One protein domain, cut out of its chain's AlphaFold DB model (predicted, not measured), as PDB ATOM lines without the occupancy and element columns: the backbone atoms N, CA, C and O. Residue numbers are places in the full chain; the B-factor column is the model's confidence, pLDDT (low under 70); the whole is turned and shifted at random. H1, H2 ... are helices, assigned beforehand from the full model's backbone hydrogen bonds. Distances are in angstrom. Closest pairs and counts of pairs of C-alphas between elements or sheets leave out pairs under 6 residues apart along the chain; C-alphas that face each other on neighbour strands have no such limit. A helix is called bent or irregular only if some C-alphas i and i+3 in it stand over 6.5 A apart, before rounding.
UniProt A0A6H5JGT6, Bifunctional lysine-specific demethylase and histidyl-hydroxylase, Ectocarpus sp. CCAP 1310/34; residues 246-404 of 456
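What this domain is: This is residues 246 to 404 of the 456 residues of the protein "Bifunctional lysine-specific demethylase and histidyl-hydroxylase" of Ectocarpus sp. CCAP 1310/34 (UniProt A0A6H5JGT6). A long helical hairpin, H7 and H8 side by side, makes the longest axis, and a cluster of helices gathers at its open end, where H1 packs on both of its arms. There H5 crosses H7 steeply, H6 packs across H5, and H3 packs on the last residues of H5, with short H2 and H4 nearby. The printed part has 159 residues with eight named helices, H1 to H8 in order along the chain, and no named strand: the class is all helix, and the helix packing is mostly crossed. The whole is loose, with a radius of gyration of the C-alphas of 19.0 A, and elongated, spanning 65 by 41 by 28 A.

How they stand to each other: Start at H1, residues 246 to 255, a hub that touches four helices. It only just touches H5, residues 298 to 320, with 3 pairs of C-alphas within 8 A; the closest are Arg 249 and Ala 313, 6.4 A apart. It touches H6, residues 331 to 338, the closest C-alphas being Leu 253 and Leu 338 at 5.1 A. H7, residues 340 to 370, touches H1 with residues 342 to 350 alone, at a steep tilt of 51 degrees, opposite ways; the closest C-alphas are Ser 252 and Leu 343, 4.9 A. H8, residues 380 to 403, touches H1 with residues 402 to 403 alone; look at the closest C-alphas, Tyr 251 and Gly 402, 4.8 A apart. H7 and H8 form a hairpin, at a shallow tilt of 3 degrees, opposite ways, closest at C-alphas 364 and 384, 5.9 A. H5, also a hub, touches H6 with residues 310 to 318 alone, about perpendicular at 87 degrees, closest at C-alphas 314 and 335, 5.3 A. H5 touches H7 with residues 306 to 310 alone, closest at C-alphas 306 and 347, 6.4 A. H3, residues 274 to 279, touches H5 at C-alphas 274 and 320, the closest, 6.7 A apart. H2, residues 266 to 269, is near H3, and H4, residues 285 to 288, is near H5. In H1, H3, H5, H6 and H7 every O i to N i+4 pair is within hydrogen-bond range, in H8 17 of 20 are, and H2 and H4 are too short for such a pair.

Where its parts are: Find C-alpha 246 at (137.235, 111.751, 124.144); from there H1 runs 14.1 A. H5 covers 32.8 A. H7 begins at C-alpha 340, (125.036, 119.286, 132.199), and runs 45.0 A. H8 runs 35.4 A to C-alpha 403 at (131.105, 103.032, 131.960); it is irregular, with C-alphas 383 and 386 7.1 A apart, and has a kink of 29 degrees near residue 387.

The domain as a whole: The two C-alphas farthest apart are those of Ala 328 and Pro 376, at 65.9 A. The printed part has no cut, and no link is long. Look for low confidence, pLDDT under 70, at residues 322 to 323, 325 to 332 and 377 to 378; the mean of the printed part is 89.2.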
ATOM      1  N   ALA A 246     137.895 113.005 124.502       95.50
ATOM      2  CA  ALA A 246     137.235 111.751 124.144       95.50
ATOM      3  C   ALA A 246     136.690 111.038 125.389       95.50
ATOM      4  O   ALA A 246     135.522 110.638 125.411       95.50
ATOM      5  N   THR A 247     137.499 110.943 126.448       96.75
ATOM      6  CA  THR A 247     137.094 110.355 127.729       96.75
ATOM      7  C   THR A 247     136.045 111.209 128.433       96.75
ATOM      8  O   THR A 247     135.003 110.675 128.820       96.75
ATOM      9  N   LEU A 248     136.264 112.528 128.545       97.56
ATOM     10  CA  LEU A 248     135.294 113.450 129.155       97.56
ATOM     11  C   LEU A 248     133.918 113.330 128.485       97.56
ATOM     12  O   LEU A 248     132.909 113.131 129.164       97.56
ATOM     13  N   ARG A 249     133.878 113.370 127.152       94.62
ATOM     14  CA  ARG A 249     132.650 113.233 126.365       94.62
ATOM     15  C   ARG A 249     131.991 111.868 126.561       94.62
ATOM     16  O   ARG A 249     130.807 111.803 126.890       94.62
ATOM     17  N   SER A 250     132.743 110.783 126.366       94.00
ATOM     18  CA  SER A 250     132.202 109.419 126.406       94.00
ATOM     19  C   SER A 250     131.606 109.082 127.774       94.00
ATOM     20  O   SER A 250     130.490 108.559 127.859       94.00
ATOM     21  N   TYR A 251     132.299 109.447 128.856       96.12
ATOM     22  CA  TYR A 251     131.790 109.237 130.207       96.12
ATOM     23  C   TYR A 251     130.604 110.142 130.516       96.12
ATOM     24  O   TYR A 251     129.650 109.661 131.116       96.12
ATOM     25  N   SER A 252     130.587 111.395 130.055       95.12
ATOM     26  CA  SER A 252     129.422 112.274 130.245       95.12
ATOM     27  C   SER A 252     128.165 111.684 129.603       95.12
ATOM     28  O   SER A 252     127.150 111.520 130.274       95.12
ATOM     29  N   LEU A 253     128.252 111.230 128.347       91.94
ATOM     30  CA  LEU A 253     127.134 110.569 127.661       91.94
ATOM     31  C   LEU A 253     126.678 109.298 128.395       91.94
ATOM     32  O   LEU A 253     125.484 109.113 128.637       91.94
ATOM     33  N   SER A 254     127.626 108.443 128.788       92.56
ATOM     34  CA  SER A 254     127.350 107.194 129.508       92.56
ATOM     35  C   SER A 254     126.651 107.445 130.851       92.56
ATOM     36  O   SER A 254     125.576 106.896 131.107       92.56
ATOM     37  N   ARG A 255     127.208 108.341 131.675       92.94
ATOM     38  CA  ARG A 255     126.696 108.705 133.007       92.94
ATOM     39  C   ARG A 255     125.347 109.418 132.940       92.94
ATOM     40  O   ARG A 255     124.555 109.292 133.870       92.94
ATOM     41  N   SER A 256     125.067 110.101 131.834       91.44
ATOM     42  CA  SER A 256     123.773 110.726 131.540       91.44
ATOM     43  C   SER A 256     122.744 109.767 130.937       91.44
ATOM     44  O   SER A 256     121.609 110.166 130.682       91.44
ATOM     45  N   GLY A 257     123.115 108.510 130.662       89.56
ATOM     46  CA  GLY A 257     122.246 107.541 129.983       89.56
ATOM     47  C   GLY A 257     121.938 107.908 128.525       89.56
ATOM     48  O   GLY A 257     120.991 107.385 127.937       89.56
ATOM     49  N   LYS A 258     122.723 108.811 127.931       87.19
ATOM     50  CA  LYS A 258     122.533 109.324 126.572       87.19
ATOM     51  C   LYS A 258     123.238 108.408 125.574       87.19
ATOM     52  O   LYS A 258     124.246 107.766 125.874       87.19
ATOM     53  N   GLN A 259     122.681 108.302 124.372       83.50
ATOM     54  CA  GLN A 259     123.308 107.519 123.312       83.50
ATOM     55  C   GLN A 259     124.449 108.303 122.671       83.50
ATOM     56  O   GLN A 259     124.280 109.470 122.315       83.50
ATOM     57  N   ASP A 260     125.577 107.622 122.473       86.19
ATOM     58  CA  ASP A 260     126.676 108.154 121.680       86.19
ATOM     59  C   ASP A 260     126.367 107.992 120.187       86.19
ATOM     60  O   ASP A 260     126.216 106.871 119.691       86.19
ATOM     61  N   GLY A 261     126.235 109.121 119.485       82.31
ATOM     62  CA  GLY A 261     126.052 109.154 118.034       82.31
ATOM     63  C   GLY A 261     127.322 108.791 117.262       82.31
ATOM     64  O   GLY A 261     127.237 108.352 116.115       82.31
ATOM     65  N   VAL A 262     128.494 108.900 117.897       86.38
ATOM     66  CA  VAL A 262     129.792 108.562 117.310       86.38
ATOM     67  C   VAL A 262     130.175 107.151 117.747       86.38
ATOM     68  O   VAL A 262     130.536 106.901 118.894       86.38
ATOM     69  N   LYS A 263     130.073 106.188 116.829       83.62
ATOM     70  CA  LYS A 263     130.350 104.781 117.147       83.62
ATOM     71  C   LYS A 263     131.850 104.474 117.056       83.62
ATOM     72  O   LYS A 263     132.511 104.964 116.147       83.62
ATOM     73  N   PRO A 264     132.399 103.620 117.934       84.44
ATOM     74  CA  PRO A 264     133.731 103.072 117.722       84.44
ATOM     75  C   PRO A 264     133.740 102.106 116.517       84.44
ATOM     76  O   PRO A 264     132.721 101.457 116.244       84.44
ATOM     77  N   PRO A 265     134.882 101.928 115.827       88.25
ATOM     78  CA  PRO A 265     136.145 102.645 116.025       88.25
ATOM     79  C   PRO A 265     136.075 104.114 115.565       88.25
ATOM     80  O   PRO A 265     135.558 104.400 114.484       88.25
ATOM     81  N   LEU A 266     136.601 105.042 116.373       89.31
ATOM     82  CA  LEU A 266     136.492 106.489 116.122       89.31
ATOM     83  C   LEU A 266     137.218 106.902 114.837       89.31
ATOM     84  O   LEU A 266     136.721 107.737 114.089       89.31
ATOM     85  N   GLU A 267     138.342 106.255 114.536       88.56
ATOM     86  CA  GLU A 267     139.142 106.424 113.318       88.56
ATOM     87  C   GLU A 267     138.383 106.064 112.030       88.56
ATOM     88  O   GLU A 267     138.776 106.467 110.937       88.56
ATOM     89  N   LYS A 268     137.282 105.315 112.149       88.50
ATOM     90  CA  LYS A 268     136.372 105.010 111.042       88.50
ATOM     91  C   LYS A 268     135.188 105.974 110.983       88.50
ATOM     92  O   LYS A 268     134.656 106.211 109.903       88.50
ATOM     93  N   SER A 269     134.730 106.447 112.136       87.31
ATOM     94  CA  SER A 269     133.478 107.198 112.262       87.31
ATOM     95  C   SER A 269     133.639 108.710 112.208       87.31
ATOM     96  O   SER A 269     132.647 109.396 111.991       87.31
ATOM     97  N   LEU A 270     134.851 109.225 112.393       88.50
ATOM     98  CA  LEU A 270     135.142 110.656 112.379       88.50
ATOM     99  C   LEU A 270     136.035 111.017 111.208       88.50
ATOM    100  O   LEU A 270     136.815 110.176 110.769       88.50
ATOM    101  N   GLY A 271     135.916 112.260 110.738       86.75
ATOM    102  CA  GLY A 271     136.845 112.916 109.824       86.75
ATOM    103  C   GLY A 271     138.107 113.427 110.532       86.75
ATOM    104  O   GLY A 271     138.245 113.358 111.757       86.75
ATOM    105  N   GLU A 272     139.058 113.912 109.737       83.94
ATOM    106  CA  GLU A 272     140.066 114.866 110.200       83.94
ATOM    107  C   GLU A 272     139.517 116.268 109.881       83.94
ATOM    108  O   GLU A 272     139.208 116.507 108.711       83.94
ATOM    109  N   PRO A 273     139.333 117.175 110.867       90.81
ATOM    110  CA  PRO A 273     140.059 117.288 112.141       90.81
ATOM    111  C   PRO A 273     139.381 116.690 113.389       90.81
ATOM    112  O   PRO A 273     139.978 116.710 114.470       90.81
ATOM    113  N   GLU A 274     138.150 116.190 113.294       90.81
ATOM    114  CA  GLU A 274     137.319 115.824 114.453       90.81
ATOM    115  C   GLU A 274     137.971 114.776 115.358       90.81
ATOM    116  O   GLU A 274     137.926 114.901 116.585       90.81
ATOM    117  N   TYR A 275     138.611 113.768 114.757       93.12
ATOM    118  CA  TYR A 275     139.334 112.736 115.495       93.12
ATOM    119  C   TYR A 275     140.397 113.352 116.414       93.12
ATOM    120  O   TYR A 275     140.353 113.154 117.626       93.12
ATOM    121  N   TRP A 276     141.315 114.157 115.871       93.44
ATOM    122  CA  TRP A 276     142.404 114.747 116.655       93.44
ATOM    123  C   TRP A 276     141.891 115.716 117.719       93.44
ATOM    124  O   TRP A 276     142.384 115.711 118.844       93.44
ATOM    125  N   ARG A 277     140.835 116.480 117.411       93.88
ATOM    126  CA  ARG A 277     140.207 117.381 118.384       93.88
ATOM    127  C   ARG A 277     139.672 116.636 119.609       93.88
ATOM    128  O   ARG A 277     139.847 117.131 120.721       93.88
ATOM    129  N   LEU A 278     139.097 115.443 119.442       94.00
ATOM    130  CA  LEU A 278     138.662 114.606 120.568       94.00
ATOM    131  C   LEU A 278     139.823 114.109 121.434       94.00
ATOM    132  O   LEU A 278     139.679 114.002 122.650       94.00
ATOM    133  N   PHE A 279     140.969 113.808 120.832       95.12
ATOM    134  CA  PHE A 279     142.139 113.339 121.574       95.12
ATOM    135  C   PHE A 279     142.982 114.467 122.185       95.12
ATOM    136  O   PHE A 279     143.945 114.169 122.889       95.12
ATOM    137  N   THR A 280     142.584 115.731 121.999       95.94
ATOM    138  CA  THR A 280     143.208 116.881 122.668       95.94
ATOM    139  C   THR A 280     143.228 116.674 124.183       95.94
ATOM    140  O   THR A 280     142.220 116.281 124.784       95.94
ATOM    141  N   ALA A 281     144.373 116.950 124.802       97.38
ATOM    142  CA  ALA A 281     144.551 116.893 126.245       97.38
ATOM    143  C   ALA A 281     143.633 117.887 126.979       97.38
ATOM    144  O   ALA A 281     143.363 118.989 126.500       97.38
ATOM    145  N   LEU A 282     143.173 117.501 128.169       97.94
ATOM    146  CA  LEU A 282     142.456 118.409 129.067       97.94
ATOM    147  C   LEU A 282     143.402 119.515 129.584       97.94
ATOM    148  O   LEU A 282     144.605 119.268 129.693       97.94
ATOM    149  N   PRO A 283     142.887 120.705 129.956       96.75
ATOM    150  CA  PRO A 283     143.675 121.825 130.486       96.75
ATOM    151  C   PRO A 283     144.121 121.575 131.944       96.75
ATOM    152  O   PRO A 283     143.743 122.287 132.878       96.75
ATOM    153  N   LEU A 284     144.903 120.513 132.133       96.00
ATOM    154  CA  LEU A 284     145.453 120.033 133.401       96.00
ATOM    155  C   LEU A 284     146.983 120.134 133.379       96.00
ATOM    156  O   LEU A 284     147.600 120.139 132.313       96.00
ATOM    157  N   GLY A 285     147.590 120.228 134.562       95.25
ATOM    158  CA  GLY A 285     149.014 120.525 134.703       95.25
ATOM    159  C   GLY A 285     149.391 121.839 134.009       95.25
ATOM    160  O   GLY A 285     148.644 122.816 134.094       95.25
ATOM    161  N   PHE A 286     150.501 121.854 133.267       95.50
ATOM    162  CA  PHE A 286     150.974 123.052 132.559       95.50
ATOM    163  C   PHE A 286     149.963 123.617 131.547       95.50
ATOM    164  O   PHE A 286     149.920 124.822 131.309       95.50
ATOM    165  N   LEU A 287     149.084 122.774 130.992       95.25
ATOM    166  CA  LEU A 287     148.034 123.205 130.061       95.25
ATOM    167  C   LEU A 287     146.926 124.015 130.757       95.25
ATOM    168  O   LEU A 287     146.181 124.744 130.102       95.25
ATOM    169  N   GLY A 288     146.806 123.884 132.081       93.44
ATOM    170  CA  GLY A 288     145.843 124.614 132.900       93.44
ATOM    171  C   GLY A 288     146.309 126.005 133.326       93.44
ATOM    172  O   GLY A 288     145.460 126.838 133.639       93.44
ATOM    173  N   GLU A 289     147.619 126.293 133.298       89.44
ATOM    174  CA  GLU A 289     148.180 127.548 133.829       89.44
ATOM    175  C   GLU A 289     147.510 128.778 133.210       89.44
ATOM    176  O   GLU A 289     147.077 129.679 133.934       89.44
ATOM    177  N   ARG A 290     147.308 128.769 131.886       87.06
ATOM    178  CA  ARG A 290     146.645 129.862 131.156       87.06
ATOM    179  C   ARG A 290     145.202 130.099 131.606       87.06
ATOM    180  O   ARG A 290     144.762 131.240 131.688       87.06
ATOM    181  N   VAL A 291     144.472 129.023 131.912       91.00
ATOM    182  CA  VAL A 291     143.062 129.084 132.331       91.00
ATOM    183  C   VAL A 291     142.964 129.718 133.713       91.00
ATOM    184  O   VAL A 291     142.007 130.416 134.035       91.00
ATOM    185  N   THR A 292     143.992 129.495 134.524       92.00
ATOM    186  CA  THR A 292     144.089 130.004 135.887       92.00
ATOM    187  C   THR A 292     144.871 131.314 136.000       92.00
ATOM    188  O   THR A 292     145.064 131.809 137.110       92.00
ATOM    189  N   SER A 293     145.320 131.883 134.878       90.25
ATOM    190  CA  SER A 293     146.194 133.056 134.864       90.25
ATOM    191  C   SER A 293     145.546 134.251 135.568       90.25
ATOM    192  O   SER A 293     144.376 134.567 135.357       90.25
ATOM    193  N   GLY A 294     146.305 134.901 136.454       92.44
ATOM    194  CA  GLY A 294     145.833 136.028 137.266       92.44
ATOM    195  C   GLY A 294     144.910 135.656 138.438       92.44
ATOM    196  O   GLY A 294     144.560 136.533 139.229       92.44
ATOM    197  N   LEU A 295     144.537 134.383 138.600       94.25
ATOM    198  CA  LEU A 295     143.753 133.909 139.742       94.25
ATOM    199  C   LEU A 295     144.675 133.463 140.880       94.25
ATOM    200  O   LEU A 295     145.673 132.784 140.667       94.25
ATOM    201  N   THR A 296     144.316 133.814 142.115       92.88
ATOM    202  CA  THR A 296     145.114 133.483 143.313       92.88
ATOM    203  C   THR A 296     144.389 132.562 144.290       92.88
ATOM    204  O   THR A 296     145.017 131.945 145.147       92.88
ATOM    205  N   ARG A 297     143.057 132.446 144.188       95.50
ATOM    206  CA  ARG A 297     142.263 131.555 145.042       95.50
ATOM    207  C   ARG A 297     142.051 130.218 144.351       95.50
ATOM    208  O   ARG A 297     141.454 130.166 143.277       95.50
ATOM    209  N   TRP A 298     142.409 129.133 145.034       91.38
ATOM    210  CA  TRP A 298     142.237 127.766 144.531       91.38
ATOM    211  C   TRP A 298     140.806 127.466 144.055       91.38
ATOM    212  O   TRP A 298     140.614 126.850 143.013       91.38
ATOM    213  N   SER A 299     139.784 127.958 144.766       94.62
ATOM    214  CA  SER A 299     138.384 127.767 144.364       94.62
ATOM    215  C   SER A 299     138.036 128.452 143.039       94.62
ATOM    216  O   SER A 299     137.248 127.911 142.267       94.62
ATOM    217  N   GLN A 300     138.632 129.614 142.750       96.12
ATOM    218  CA  GLN A 300     138.454 130.320 141.479       96.12
ATOM    219  C   GLN A 300     139.193 129.606 140.348       96.12
ATOM    220  O   GLN A 300     138.614 129.415 139.285       96.12
ATOM    221  N   MET A 301     140.429 129.163 140.598       94.88
ATOM    222  CA  MET A 301     141.233 128.404 139.631       94.88
ATOM    223  C   MET A 301     140.528 127.112 139.217       94.88
ATOM    224  O   MET A 301     140.312 126.867 138.032       94.88
ATOM    225  N   LYS A 302     140.070 126.336 140.206       94.56
ATOM    226  CA  LYS A 302     139.309 125.108 139.981       94.56
ATOM    227  C   LYS A 302     138.039 125.361 139.173       94.56
ATOM    228  O   LYS A 302     137.744 124.604 138.251       94.56
ATOM    229  N   LYS A 303     137.293 126.420 139.503       95.44
ATOM    230  CA  LYS A 303     136.091 126.793 138.752       95.44
ATOM    231  C   LYS A 303     136.428 127.141 137.297       95.44
ATOM    232  O   LYS A 303     135.793 126.604 136.404       95.44
ATOM    233  N   ALA A 304     137.446 127.969 137.060       96.88
ATOM    234  CA  ALA A 304     137.856 128.358 135.711       96.88
ATOM    235  C   ALA A 304     138.271 127.148 134.854       96.88
ATOM    236  O   ALA A 304     137.878 127.052 133.694       96.88
ATOM    237  N   GLN A 305     139.005 126.192 135.434       96.00
ATOM    238  CA  GLN A 305     139.370 124.948 134.745       96.00
ATOM    239  C   GLN A 305     138.152 124.087 134.402       96.00
ATOM    240  O   GLN A 305     138.048 123.612 133.271       96.00
ATOM    241  N   LEU A 306     137.215 123.916 135.343       96.50
ATOM    242  CA  LEU A 306     135.956 123.213 135.077       96.50
ATOM    243  C   LEU A 306     135.162 123.897 133.959       96.50
ATOM    244  O   LEU A 306     134.716 123.218 133.036       96.50
ATOM    245  N   ASP A 307     135.033 125.224 134.011       95.75
ATOM    246  CA  ASP A 307     134.303 126.011 133.016       95.75
ATOM    247  C   ASP A 307     134.935 125.849 131.611       95.75
ATOM    248  O   ASP A 307     134.211 125.605 130.644       95.75
ATOM    249  N   GLU A 308     136.270 125.873 131.484       96.88
ATOM    250  CA  GLU A 308     136.982 125.645 130.209       96.88
ATOM    251  C   GLU A 308     136.799 124.212 129.678       96.88
ATOM    252  O   GLU A 308     136.564 123.997 128.480       96.88
ATOM    253  N   MET A 309     136.886 123.209 130.561       97.69
ATOM    254  CA  MET A 309     136.651 121.805 130.210       97.69
ATOM    255  C   MET A 309     135.225 121.598 129.688       97.69
ATOM    256  O   MET A 309     135.042 121.009 128.621       97.69
ATOM    257  N   ILE A 310     134.228 122.115 130.409       95.94
ATOM    258  CA  ILE A 310     132.808 122.019 130.055       95.94
ATOM    259  C   ILE A 310     132.544 122.746 128.736       95.94
ATOM    260  O   ILE A 310     131.978 122.164 127.813       95.94
ATOM    261  N   SER A 311     133.001 123.994 128.615       94.69
ATOM    262  CA  SER A 311     132.802 124.819 127.421       94.69
ATOM    263  C   SER A 311     133.394 124.162 126.171       94.69
ATOM    264  O   SER A 311     132.746 124.083 125.125       94.69
ATOM    265  N   THR A 312     134.606 123.611 126.279       95.75
ATOM    266  CA  THR A 312     135.265 122.935 125.154       95.75
ATOM    267  C   THR A 312     134.592 121.612 124.798       95.75
ATOM    268  O   THR A 312     134.375 121.354 123.615       95.75
ATOM    269  N   ALA A 313     134.208 120.798 125.785       95.56
ATOM    270  CA  ALA A 313     133.494 119.544 125.539       95.56
ATOM    271  C   ALA A 313     132.144 119.780 124.841       95.56
ATOM    272  O   ALA A 313     131.818 119.073 123.889       95.56
ATOM    273  N   THR A 314     131.404 120.808 125.264       92.19
ATOM    274  CA  THR A 314     130.130 121.219 124.660       92.19
ATOM    275  C   THR A 314     130.299 121.632 123.198       92.19
ATOM    276  O   THR A 314     129.590 121.118 122.333       92.19
ATOM    277  N   ARG A 315     131.290 122.485 122.888       91.06
ATOM    278  CA  ARG A 315     131.597 122.857 121.494       91.06
ATOM    279  C   ARG A 315     131.980 121.645 120.644       91.06
ATOM    280  O   ARG A 315     131.541 121.539 119.505       91.06
ATOM    281  N   LEU A 316     132.785 120.728 121.188       91.88
ATOM    282  CA  LEU A 316     133.182 119.510 120.476       91.88
ATOM    283  C   LEU A 316     131.982 118.607 120.180       91.88
ATOM    284  O   LEU A 316     131.853 118.133 119.059       91.88
ATOM    285  N   GLU A 317     131.097 118.376 121.150       89.94
ATOM    286  CA  GLU A 317     129.893 117.560 120.940       89.94
ATOM    287  C   GLU A 317     128.980 118.150 119.858       89.94
ATOM    288  O   GLU A 317     128.432 117.401 119.043       89.94
ATOM    289  N   ARG A 318     128.873 119.482 119.805       85.44
ATOM    290  CA  ARG A 318     128.145 120.175 118.741       85.44
ATOM    291  C   ARG A 318     128.752 119.873 117.368       85.44
ATOM    292  O   ARG A 318     128.068 119.370 116.478       85.44
ATOM    293  N   ASP A 319     130.052 120.104 117.228       85.31
ATOM    294  CA  ASP A 319     130.760 119.939 115.956       85.31
ATOM    295  C   ASP A 319     130.784 118.473 115.472       85.31
ATOM    296  O   ASP A 319     130.810 118.215 114.272       85.31
ATOM    297  N   LEU A 320     130.745 117.498 116.388       84.56
ATOM    298  CA  LEU A 320     130.794 116.064 116.067       84.56
ATOM    299  C   LEU A 320     129.471 115.484 115.561       84.56
ATOM    300  O   LEU A 320     129.470 114.420 114.939       84.56
ATOM    301  N   GLN A 321     128.340 116.122 115.859       78.56
ATOM    302  CA  GLN A 321     127.016 115.618 115.488       78.56
ATOM    303  C   GLN A 321     126.180 116.689 114.782       78.56
ATOM    304  O   GLN A 321     125.057 116.933 115.205       78.56
ATOM    305  N   PRO A 322     126.659 117.298 113.682       69.69
ATOM    306  CA  PRO A 322     125.974 118.419 113.037       69.69
ATOM    307  C   PRO A 322     124.521 118.087 112.666       69.69
ATOM    308  O   PRO A 322     123.646 118.908 112.861       69.69
ATOM    309  N   GLY A 323     124.226 116.848 112.248       67.75
ATOM    310  CA  GLY A 323     122.856 116.414 111.928       67.75
ATOM    311  C   GLY A 323     121.905 116.251 113.126       67.75
ATOM    312  O   GLY A 323     120.744 115.909 112.923       67.75
ATOM    313  N   ARG A 324     122.386 116.436 114.364       71.69
ATOM    314  CA  ARG A 324     121.564 116.517 115.582       71.69
ATOM    315  C   ARG A 324     121.176 117.969 115.911       71.69
ATOM    316  O   ARG A 324     120.245 118.149 116.687       71.69
ATOM    317  N   TRP A 325     121.861 118.966 115.349       66.31
ATOM    318  CA  TRP A 325     121.705 120.381 115.698       66.31
ATOM    319  C   TRP A 325     121.191 121.168 114.488       66.31
ATOM    320  O   TRP A 325     121.809 121.130 113.427       66.31
ATOM    321  N   ASP A 326     120.095 121.912 114.633       57.91
ATOM    322  CA  ASP A 326     119.736 122.930 113.638       57.91
ATOM    323  C   ASP A 326     120.733 124.104 113.719       57.91
ATOM    324  O   ASP A 326     121.300 124.368 114.783       57.91
ATOM    325  N   GLU A 327     120.924 124.853 112.623       56.84
ATOM    326  CA  GLU A 327     121.909 125.958 112.510       56.84
ATOM    327  C   GLU A 327     121.747 127.084 113.566       56.84
ATOM    328  O   GLU A 327     122.593 127.972 113.659       56.84
ATOM    329  N   ALA A 328     120.694 127.042 114.391       54.22
ATOM    330  CA  ALA A 328     120.351 128.030 115.414       54.22
ATOM    331  C   ALA A 328     120.371 127.504 116.870       54.22
ATOM    332  O   ALA A 328     119.954 128.224 117.779       54.22
ATOM    333  N   VAL A 329     120.822 126.270 117.121       54.22
ATOM    334  CA  VAL A 329     120.799 125.680 118.471       54.22
ATOM    335  C   VAL A 329     121.965 126.188 119.336       54.22
ATOM    336  O   VAL A 329     123.133 126.072 118.967       54.22
ATOM    337  N   ALA A 330     121.644 126.750 120.506       63.12
ATOM    338  CA  ALA A 330     122.610 127.310 121.452       63.12
ATOM    339  C   ALA A 330     123.446 126.228 122.171       63.12
ATOM    340  O   ALA A 330     122.985 125.108 122.388       63.12
ATOM    341  N   ASP A 331     124.656 126.587 122.631       68.38
ATOM    342  CA  ASP A 331     125.572 125.710 123.397       68.38
ATOM    343  C   ASP A 331     124.911 125.054 124.633       68.38
ATOM    344  O   ASP A 331     125.333 123.992 125.098       68.38
ATOM    345  N   GLU A 332     123.836 125.654 125.147       69.31
ATOM    346  CA  GLU A 332     123.006 125.129 126.234       69.31
ATOM    347  C   GLU A 332     122.418 123.742 125.917       69.31
ATOM    348  O   GLU A 332     122.412 122.860 126.781       69.31
ATOM    349  N   GLU A 333     121.993 123.496 124.675       73.44
ATOM    350  CA  GLU A 333     121.404 122.213 124.276       73.44
ATOM    351  C   GLU A 333     122.472 121.121 124.112       73.44
ATOM    352  O   GLU A 333     122.278 119.978 124.537       73.44
ATOM    353  N   ALA A 334     123.651 121.475 123.589       75.44
ATOM    354  CA  ALA A 334     124.788 120.558 123.513       75.44
ATOM    355  C   ALA A 334     125.271 120.127 124.907       75.44
ATOM    356  O   ALA A 334     125.517 118.940 125.153       75.44
ATOM    357  N   SER A 335     125.302 121.063 125.857       79.19
ATOM    358  CA  SER A 335     125.573 120.763 127.266       79.19
ATOM    359  C   SER A 335     124.504 119.836 127.866       79.19
ATOM    360  O   SER A 335     124.824 118.876 128.571       79.19
ATOM    361  N   PHE A 336     123.225 120.038 127.529       81.38
ATOM    362  CA  PHE A 336     122.139 119.151 127.957       81.38
ATOM    363  C   PHE A 336     122.256 117.726 127.385       81.38
ATOM    364  O   PHE A 336     121.932 116.751 128.070       81.38
ATOM    365  N   VAL A 337     122.763 117.569 126.160       81.06
ATOM    366  CA  VAL A 337     123.026 116.251 125.558       81.06
ATOM    367  C   VAL A 337     124.155 115.510 126.259       81.06
ATOM    368  O   VAL A 337     124.032 114.305 126.475       81.06
ATOM    369  N   LEU A 338     125.213 116.204 126.678       84.38
ATOM    370  CA  LEU A 338     126.232 115.625 127.562       84.38
ATOM    371  C   LEU A 338     125.688 115.366 128.981       84.38
ATOM    372  O   LEU A 338     126.268 114.583 129.732       84.38
ATOM    373  N   GLY A 339     124.542 115.967 129.307       82.25
ATOM    374  CA  GLY A 339     123.893 115.985 130.611       82.25
ATOM    375  C   GLY A 339     124.651 116.900 131.553       82.25
ATOM    376  O   GLY A 339     125.517 116.436 132.284       82.25
ATOM    377  N   SER A 340     124.320 118.190 131.528       83.62
ATOM    378  CA  SER A 340     125.036 119.286 132.199       83.62
ATOM    379  C   SER A 340     125.555 118.959 133.608       83.62
ATOM    380  O   SER A 340     126.737 119.156 133.886       83.62
ATOM    381  N   GLU A 341     124.718 118.382 134.476       90.81
ATOM    382  CA  GLU A 341     125.119 117.958 135.828       90.81
ATOM    383  C   GLU A 341     126.193 116.852 135.804       90.81
ATOM    384  O   GLU A 341     127.193 116.915 136.522       90.81
ATOM    385  N   LYS A 342     126.028 115.843 134.942       93.12
ATOM    386  CA  LYS A 342     126.982 114.735 134.790       93.12
ATOM    387  C   LYS A 342     128.250 115.149 134.070       93.12
ATOM    388  O   LYS A 342     129.312 114.650 134.424       93.12
ATOM    389  N   LEU A 343     128.172 116.073 133.119       95.25
ATOM    390  CA  LEU A 343     129.347 116.654 132.483       95.25
ATOM    391  C   LEU A 343     130.250 117.323 133.530       95.25
ATOM    392  O   LEU A 343     131.457 117.084 133.542       95.25
ATOM    393  N   GLN A 344     129.663 118.079 134.463       96.00
ATOM    394  CA  GLN A 344     130.398 118.664 135.582       96.00
ATOM    395  C   GLN A 344     130.955 117.593 136.543       96.00
ATOM    396  O   GLN A 344     132.118 117.681 136.940       96.00
ATOM    397  N   GLU A 345     130.171 116.560 136.883       96.56
ATOM    398  CA  GLU A 345     130.617 115.418 137.712       96.56
ATOM    399  C   GLU A 345     131.828 114.699 137.086       96.56
ATOM    400  O   GLU A 345     132.807 114.402 137.773       96.56
ATOM    401  N   VAL A 346     131.793 114.449 135.774       98.00
ATOM    402  CA  VAL A 346     132.874 113.787 135.029       98.00
ATOM    403  C   VAL A 346     134.099 114.689 134.911       98.00
ATOM    404  O   VAL A 346     135.210 114.211 135.140       98.00
ATOM    405  N   ALA A 347     133.927 115.979 134.612       98.12
ATOM    406  CA  ALA A 347     135.036 116.931 134.580       98.12
ATOM    407  C   ALA A 347     135.775 116.958 135.928       98.12
ATOM    408  O   ALA A 347     136.995 116.795 135.969       98.12
ATOM    409  N   GLN A 348     135.029 117.039 137.036       97.81
ATOM    410  CA  GLN A 348     135.597 116.960 138.380       97.81
ATOM    411  C   GLN A 348     136.323 115.633 138.623       97.81
ATOM    412  O   GLN A 348     137.443 115.625 139.134       97.81
ATOM    413  N   LYS A 349     135.711 114.509 138.229       98.06
ATOM    414  CA  LYS A 349     136.308 113.179 138.387       98.06
ATOM    415  C   LYS A 349     137.649 113.058 137.662       98.06
ATOM    416  O   LYS A 349     138.556 112.422 138.193       98.06
ATOM    417  N   LEU A 350     137.776 113.646 136.472       98.50
ATOM    418  CA  LEU A 350     139.015 113.623 135.691       98.50
ATOM    419  C   LEU A 350     140.101 114.523 136.295       98.50
ATOM    420  O   LEU A 350     141.264 114.125 136.279       98.50
ATOM    421  N   MET A 351     139.743 115.660 136.904       98.00
ATOM    422  CA  MET A 351     140.691 116.462 137.696       98.00
ATOM    423  C   MET A 351     141.223 115.674 138.903       98.00
ATOM    424  O   MET A 351     142.429 115.628 139.138       98.00
ATOM    425  N   ASP A 352     140.337 115.007 139.647       98.19
ATOM    426  CA  ASP A 352     140.734 114.201 140.810       98.19
ATOM    427  C   ASP A 352     141.585 112.989 140.384       98.19
ATOM    428  O   ASP A 352     142.542 112.609 141.064       98.19
ATOM    429  N   HIS A 353     141.250 112.381 139.243       98.44
ATOM    430  CA  HIS A 353     142.014 111.286 138.654       98.44
ATOM    431  C   HIS A 353     143.416 111.732 138.230       98.44
ATOM    432  O   HIS A 353     144.381 111.046 138.558       98.44
ATOM    433  N   HIS A 354     143.538 112.885 137.565       98.06
ATOM    434  CA  HIS A 354     144.823 113.497 137.219       98.06
ATOM    435  C   HIS A 354     145.693 113.702 138.460       98.06
ATOM    436  O   HIS A 354     146.801 113.175 138.498       98.06
ATOM    437  N   ALA A 355     145.166 114.346 139.507       97.56
ATOM    438  CA  ALA A 355     145.911 114.563 140.747       97.56
ATOM    439  C   ALA A 355     146.389 113.241 141.373       97.56
ATOM    440  O   ALA A 355     147.547 113.113 141.775       97.56
ATOM    441  N   LYS A 356     145.519 112.222 141.408       98.25
ATOM    442  CA  LYS A 356     145.866 110.895 141.933       98.25
ATOM    443  C   LYS A 356     146.956 110.219 141.101       98.25
ATOM    444  O   LYS A 356     147.912 109.706 141.674       98.25
ATOM    445  N   MET A 357     146.830 110.222 139.776       98.00
ATOM    446  CA  MET A 357     147.819 109.640 138.867       98.00
ATOM    447  C   MET A 357     149.171 110.343 138.999       98.00
ATOM    448  O   MET A 357     150.183 109.682 139.213       98.00
ATOM    449  N   THR A 358     149.189 111.675 138.964       97.75
ATOM    450  CA  THR A 358     150.413 112.465 139.127       97.75
ATOM    451  C   THR A 358     151.107 112.165 140.456       97.75
ATOM    452  O   THR A 358     152.321 111.969 140.472       97.75
ATOM    453  N   ASN A 359     150.359 112.041 141.557       98.19
ATOM    454  CA  ASN A 359     150.937 111.681 142.855       98.19
ATOM    455  C   ASN A 359     151.560 110.280 142.855       98.19
ATOM    456  O   ASN A 359     152.685 110.132 143.320       98.19
ATOM    457  N   ILE A 360     150.891 109.277 142.276       97.81
ATOM    458  CA  ILE A 360     151.433 107.908 142.197       97.81
ATOM    459  C   ILE A 360     152.777 107.892 141.456       97.81
ATOM    460  O   ILE A 360     153.723 107.249 141.907       97.81
ATOM    461  N   PHE A 361     152.882 108.612 140.337       97.81
ATOM    462  CA  PHE A 361     154.127 108.687 139.571       97.81
ATOM    463  C   PHE A 361     155.222 109.475 140.309       97.81
ATOM    464  O   PHE A 361     156.368 109.026 140.327       97.81
ATOM    465  N   LYS A 362     154.886 110.594 140.974       97.00
ATOM    466  CA  LYS A 362     155.840 111.355 141.807       97.00
ATOM    467  C   LYS A 362     156.389 110.496 142.948       97.00
ATOM    468  O   LYS A 362     157.597 110.478 143.164       97.00
ATOM    469  N   GLU A 363     155.528 109.748 143.636       96.38
ATOM    470  CA  GLU A 363     155.943 108.825 144.696       96.38
ATOM    471  C   GLU A 363     156.814 107.691 144.147       96.38
ATOM    472  O   GLU A 363     157.878 107.431 144.701       96.38
ATOM    473  N   MET A 364     156.419 107.071 143.028       96.12
ATOM    474  CA  MET A 364     157.196 106.009 142.382       96.12
ATOM    475  C   MET A 364     158.603 106.485 142.012       96.12
ATOM    476  O   MET A 364     159.589 105.824 142.334       96.12
ATOM    477  N   TYR A 365     158.720 107.628 141.334       96.81
ATOM    478  CA  TYR A 365     160.024 108.144 140.927       96.81
ATOM    479  C   TYR A 365     160.838 108.663 142.109       96.81
ATOM    480  O   TYR A 365     162.049 108.454 142.129       96.81
ATOM    481  N   GLY A 366     160.197 109.269 143.113       95.38
ATOM    482  CA  GLY A 366     160.846 109.648 144.368       95.38
ATOM    483  C   GLY A 366     161.459 108.438 145.066       95.38
ATOM    484  O   GLY A 366     162.643 108.444 145.404       95.38
ATOM    485  N   ASP A 367     160.692 107.360 145.191       92.81
ATOM    486  CA  ASP A 367     161.162 106.124 145.801       92.81
ATOM    487  C   ASP A 367     162.313 105.484 145.003       92.81
ATOM    488  O   ASP A 367     163.359 105.135 145.555       92.81
ATOM    489  N   VAL A 368     162.197 105.423 143.673       91.38
ATOM    490  CA  VAL A 368     163.265 104.892 142.810       91.38
ATOM    491  C   VAL A 368     164.533 105.743 142.889       91.38
ATOM    492  O   VAL A 368     165.637 105.190 142.953       91.38
ATOM    493  N   ARG A 369     164.394 107.072 142.875       92.50
ATOM    494  CA  ARG A 369     165.506 108.026 142.892       92.50
ATOM    495  C   ARG A 369     166.270 107.971 144.209       92.50
ATOM    496  O   ARG A 369     167.497 107.865 144.188       92.50
ATOM    497  N   TYR A 370     165.554 108.042 145.329       90.88
ATOM    498  CA  TYR A 370     166.145 108.193 146.660       90.88
ATOM    499  C   TYR A 370     166.321 106.861 147.402       90.88
ATOM    500  O   TYR A 370     167.056 106.817 148.385       90.88
ATOM    501  N   GLY A 371     165.734 105.769 146.900       82.69
ATOM    502  CA  GLY A 371     165.789 104.449 147.529       82.69
ATOM    503  C   GLY A 371     165.069 104.436 148.874       82.69
ATOM    504  O   GLY A 371     165.687 104.080 149.873       82.69
ATOM    505  N   LEU A 372     163.809 104.883 148.903       79.88
ATOM    506  CA  LEU A 372     163.026 105.015 150.140       79.88
ATOM    507  C   LEU A 372     162.436 103.670 150.607       79.88
ATOM    508  O   LEU A 372     162.038 103.552 151.764       79.88
ATOM    509  N   THR A 373     162.404 102.658 149.735       74.38
ATOM    510  CA  THR A 373     162.000 101.280 150.038       74.38
ATOM    511  C   THR A 373     163.185 100.339 150.253       74.38
ATOM    512  O   THR A 373     164.210 100.420 149.574       74.38
ATOM    513  N   ASP A 374     163.000  99.359 151.143       72.06
ATOM    514  CA  ASP A 374     163.991  98.326 151.499       72.06
ATOM    515  C   ASP A 374     164.199  97.248 150.412       72.06
ATOM    516  O   ASP A 374     164.613  96.121 150.697       72.06
ATOM    517  N   VAL A 375     163.889  97.544 149.147       75.50
ATOM    518  CA  VAL A 375     164.059  96.574 148.059       75.50
ATOM    519  C   VAL A 375     165.557  96.365 147.789       75.50
ATOM    520  O   VAL A 375     166.279  97.345 147.565       75.50
ATOM    521  N   PRO A 376     166.039  95.106 147.765       70.12
ATOM    522  CA  PRO A 376     167.428  94.792 147.452       70.12
ATOM    523  C   PRO A 376     167.908  95.398 146.125       70.12
ATOM    524  O   PRO A 376     167.140  95.575 145.176       70.12
ATOM    525  N   LYS A 377     169.212  95.695 146.051       64.00
ATOM    526  CA  LYS A 377     169.863  96.341 144.894       64.00
ATOM    527  C   LYS A 377     169.882  95.504 143.608       64.00
ATOM    528  O   LYS A 377     170.333  96.014 142.602       64.00
ATOM    529  N   ASP A 378     169.458  94.247 143.636       67.00
ATOM    530  CA  ASP A 378     169.400  93.338 142.482       67.00
ATOM    531  C   ASP A 378     167.961  93.111 141.982       67.00
ATOM    532  O   ASP A 378     167.701  92.190 141.207       67.00
ATOM    533  N   SER A 379     167.010  93.920 142.455       75.81
ATOM    534  CA  SER A 379     165.577  93.716 142.245       75.81
ATOM    535  C   SER A 379     164.839  95.018 141.906       75.81
ATOM    536  O   SER A 379     163.704  95.224 142.341       75.81
ATOM    537  N   CYS A 380     165.445  95.935 141.140       73.31
ATOM    538  CA  CYS A 380     164.864  97.268 140.928       73.31
ATOM    539  C   CYS A 380     163.458  97.306 140.341       73.31
ATOM    540  O   CYS A 380     162.694  98.204 140.686       73.31
ATOM    541  N   PHE A 381     163.086  96.347 139.498       74.12
ATOM    542  CA  PHE A 381     161.732  96.279 138.947       74.12
ATOM    543  C   PHE A 381     160.668  96.015 140.033       74.12
ATOM    544  O   PHE A 381     159.504  96.369 139.852       74.12
ATOM    545  N   LEU A 382     161.048  95.444 141.187       82.56
ATOM    546  CA  LEU A 382     160.148  95.285 142.333       82.56
ATOM    547  C   LEU A 382     159.877  96.612 143.057       82.56
ATOM    548  O   LEU A 382     158.836  96.717 143.700       82.56
ATOM    549  N   ARG A 383     160.746  97.630 142.925       86.19
ATOM    550  CA  ARG A 383     160.534  98.958 143.541       86.19
ATOM    551  C   ARG A 383     159.321  99.665 142.951       86.19
ATOM    552  O   ARG A 383     158.459 100.134 143.682       86.19
ATOM    553  N   SER A 384     159.205  99.688 141.625       90.69
ATOM    554  CA  SER A 384     158.071 100.330 140.951       90.69
ATOM    555  C   SER A 384     156.817  99.466 140.892       90.69
ATOM    556  O   SER A 384     155.727 100.003 140.696       90.69
ATOM    557  N   ARG A 385     156.916  98.142 141.082       91.00
ATOM    558  CA  ARG A 385     155.774  97.232 140.901       91.00
ATOM    559  C   ARG A 385     154.530  97.611 141.727       91.00
ATOM    560  O   ARG A 385     153.461  97.673 141.120       91.00
ATOM    561  N   PRO A 386     154.617  97.926 143.036       92.19
ATOM    562  CA  PRO A 386     153.448  98.330 143.819       92.19
ATOM    563  C   PRO A 386     152.753  99.587 143.276       92.19
ATOM    564  O   PRO A 386     151.521  99.676 143.303       92.19
ATOM    565  N   TYR A 387     153.533 100.537 142.753       95.25
ATOM    566  CA  TYR A 387     153.026 101.764 142.142       95.25
ATOM    567  C   TYR A 387     152.368 101.488 140.792       95.25
ATOM    568  O   TYR A 387     151.277 101.990 140.538       95.25
ATOM    569  N   LEU A 388     152.964 100.635 139.956       94.19
ATOM    570  CA  LEU A 388     152.365 100.213 138.686       94.19
ATOM    571  C   LEU A 388     151.042  99.463 138.904       94.19
ATOM    572  O   LEU A 388     150.066  99.726 138.203       94.19
ATOM    573  N   ASP A 389     150.961  98.610 139.930       95.62
ATOM    574  CA  ASP A 389     149.700  97.972 140.328       95.62
ATOM    575  C   ASP A 389     148.668  99.017 140.801       95.62
ATOM    576  O   ASP A 389     147.466  98.880 140.565       95.62
ATOM    577  N   LEU A 390     149.111 100.083 141.479       97.25
ATOM    578  CA  LEU A 390     148.239 101.180 141.903       97.25
ATOM    579  C   LEU A 390     147.758 102.036 140.721       97.25
ATOM    580  O   LEU A 390     146.593 102.445 140.721       97.25
ATOM    581  N   VAL A 391     148.606 102.260 139.714       97.19
ATOM    582  CA  VAL A 391     148.236 102.883 138.435       97.19
ATOM    583  C   VAL A 391     147.159 102.051 137.740       97.19
ATOM    584  O   VAL A 391     146.092 102.577 137.427       97.19
ATOM    585  N   GLU A 392     147.380 100.743 137.578       96.94
ATOM    586  CA  GLU A 392     146.428  99.835 136.925       96.94
ATOM    587  C   GLU A 392     145.074  99.812 137.650       96.94
ATOM    588  O   GLU A 392     144.018  99.951 137.022       96.94
ATOM    589  N   ARG A 393     145.083  99.726 138.988       98.06
ATOM    590  CA  ARG A 393     143.859  99.829 139.799       98.06
ATOM    591  C   ARG A 393     143.168 101.181 139.635       98.06
ATOM    592  O   ARG A 393     141.946 101.226 139.521       98.06
ATOM    593  N   THR A 394     143.922 102.278 139.624       97.94
ATOM    594  CA  THR A 394     143.370 103.637 139.505       97.94
ATOM    595  C   THR A 394     142.725 103.864 138.138       97.94
ATOM    596  O   THR A 394     141.630 104.424 138.073       97.94
ATOM    597  N   MET A 395     143.341 103.362 137.066       97.12
ATOM    598  CA  MET A 395     142.751 103.371 135.726       97.12
ATOM    599  C   MET A 395     141.508 102.488 135.637       97.12
ATOM    600  O   MET A 395     140.481 102.923 135.118       97.12
ATOM    601  N   SER A 396     141.558 101.278 136.198       97.12
ATOM    602  CA  SER A 396     140.419 100.352 136.198       97.12
ATOM    603  C   SER A 396     139.200 100.949 136.910       97.12
ATOM    604  O   SER A 396     138.094 100.887 136.383       97.12
ATOM    605  N   GLN A 397     139.412 101.609 138.054       97.19
ATOM    606  CA  GLN A 397     138.365 102.329 138.789       97.19
ATOM    607  C   GLN A 397     137.746 103.471 137.976       97.19
ATOM    608  O   GLN A 397     136.536 103.683 138.047       97.19
ATOM    609  N   LEU A 398     138.555 104.221 137.218       97.62
ATOM    610  CA  LEU A 398     138.045 105.278 136.342       97.62
ATOM    611  C   LEU A 398     137.177 104.686 135.222       97.62
ATOM    612  O   LEU A 398     136.063 105.164 135.001       97.62
ATOM    613  N   VAL A 399     137.667 103.637 134.555       96.31
ATOM    614  CA  VAL A 399     136.959 102.965 133.455       96.31
ATOM    615  C   VAL A 399     135.644 102.361 133.929       96.31
ATOM    616  O   VAL A 399     134.614 102.567 133.285       96.31
ATOM    617  N   GLU A 400     135.663 101.648 135.057       95.81
ATOM    618  CA  GLU A 400     134.468 101.065 135.663       95.81
ATOM    619  C   GLU A 400     133.447 102.157 135.983       95.81
ATOM    620  O   GLU A 400     132.315 102.088 135.508       95.81
ATOM    621  N   TRP A 401     133.864 103.210 136.694       96.06
ATOM    622  CA  TRP A 401     132.990 104.319 137.073       96.06
ATOM    623  C   TRP A 401     132.376 105.037 135.860       96.06
ATOM    624  O   TRP A 401     131.165 105.271 135.833       96.06
ATOM    625  N   GLY A 402     133.181 105.355 134.841       93.69
ATOM    626  CA  GLY A 402     132.736 106.084 133.647       93.69
ATOM    627  C   GLY A 402     131.815 105.272 132.731       93.69
ATOM    628  O   GLY A 402     130.981 105.833 132.016       93.69
ATOM    629  N   SER A 403     131.909 103.942 132.787       87.62
ATOM    630  CA  SER A 403     131.105 103.032 131.960       87.62
ATOM    631  C   SER A 403     129.712 102.736 132.537       87.62
ATOM    632  O   SER A 403     128.885 102.135 131.849       87.62
ATOM    633  N   VAL A 404     129.418 103.156 133.775       85.31
ATOM    634  CA  VAL A 404     128.108 102.936 134.409       85.31
ATOM    635  C   VAL A 404     127.042 103.828 133.777       85.31
ATOM    636  O   VAL A 404     127.087 105.052 133.915       85.31
TER     637      VAL A 404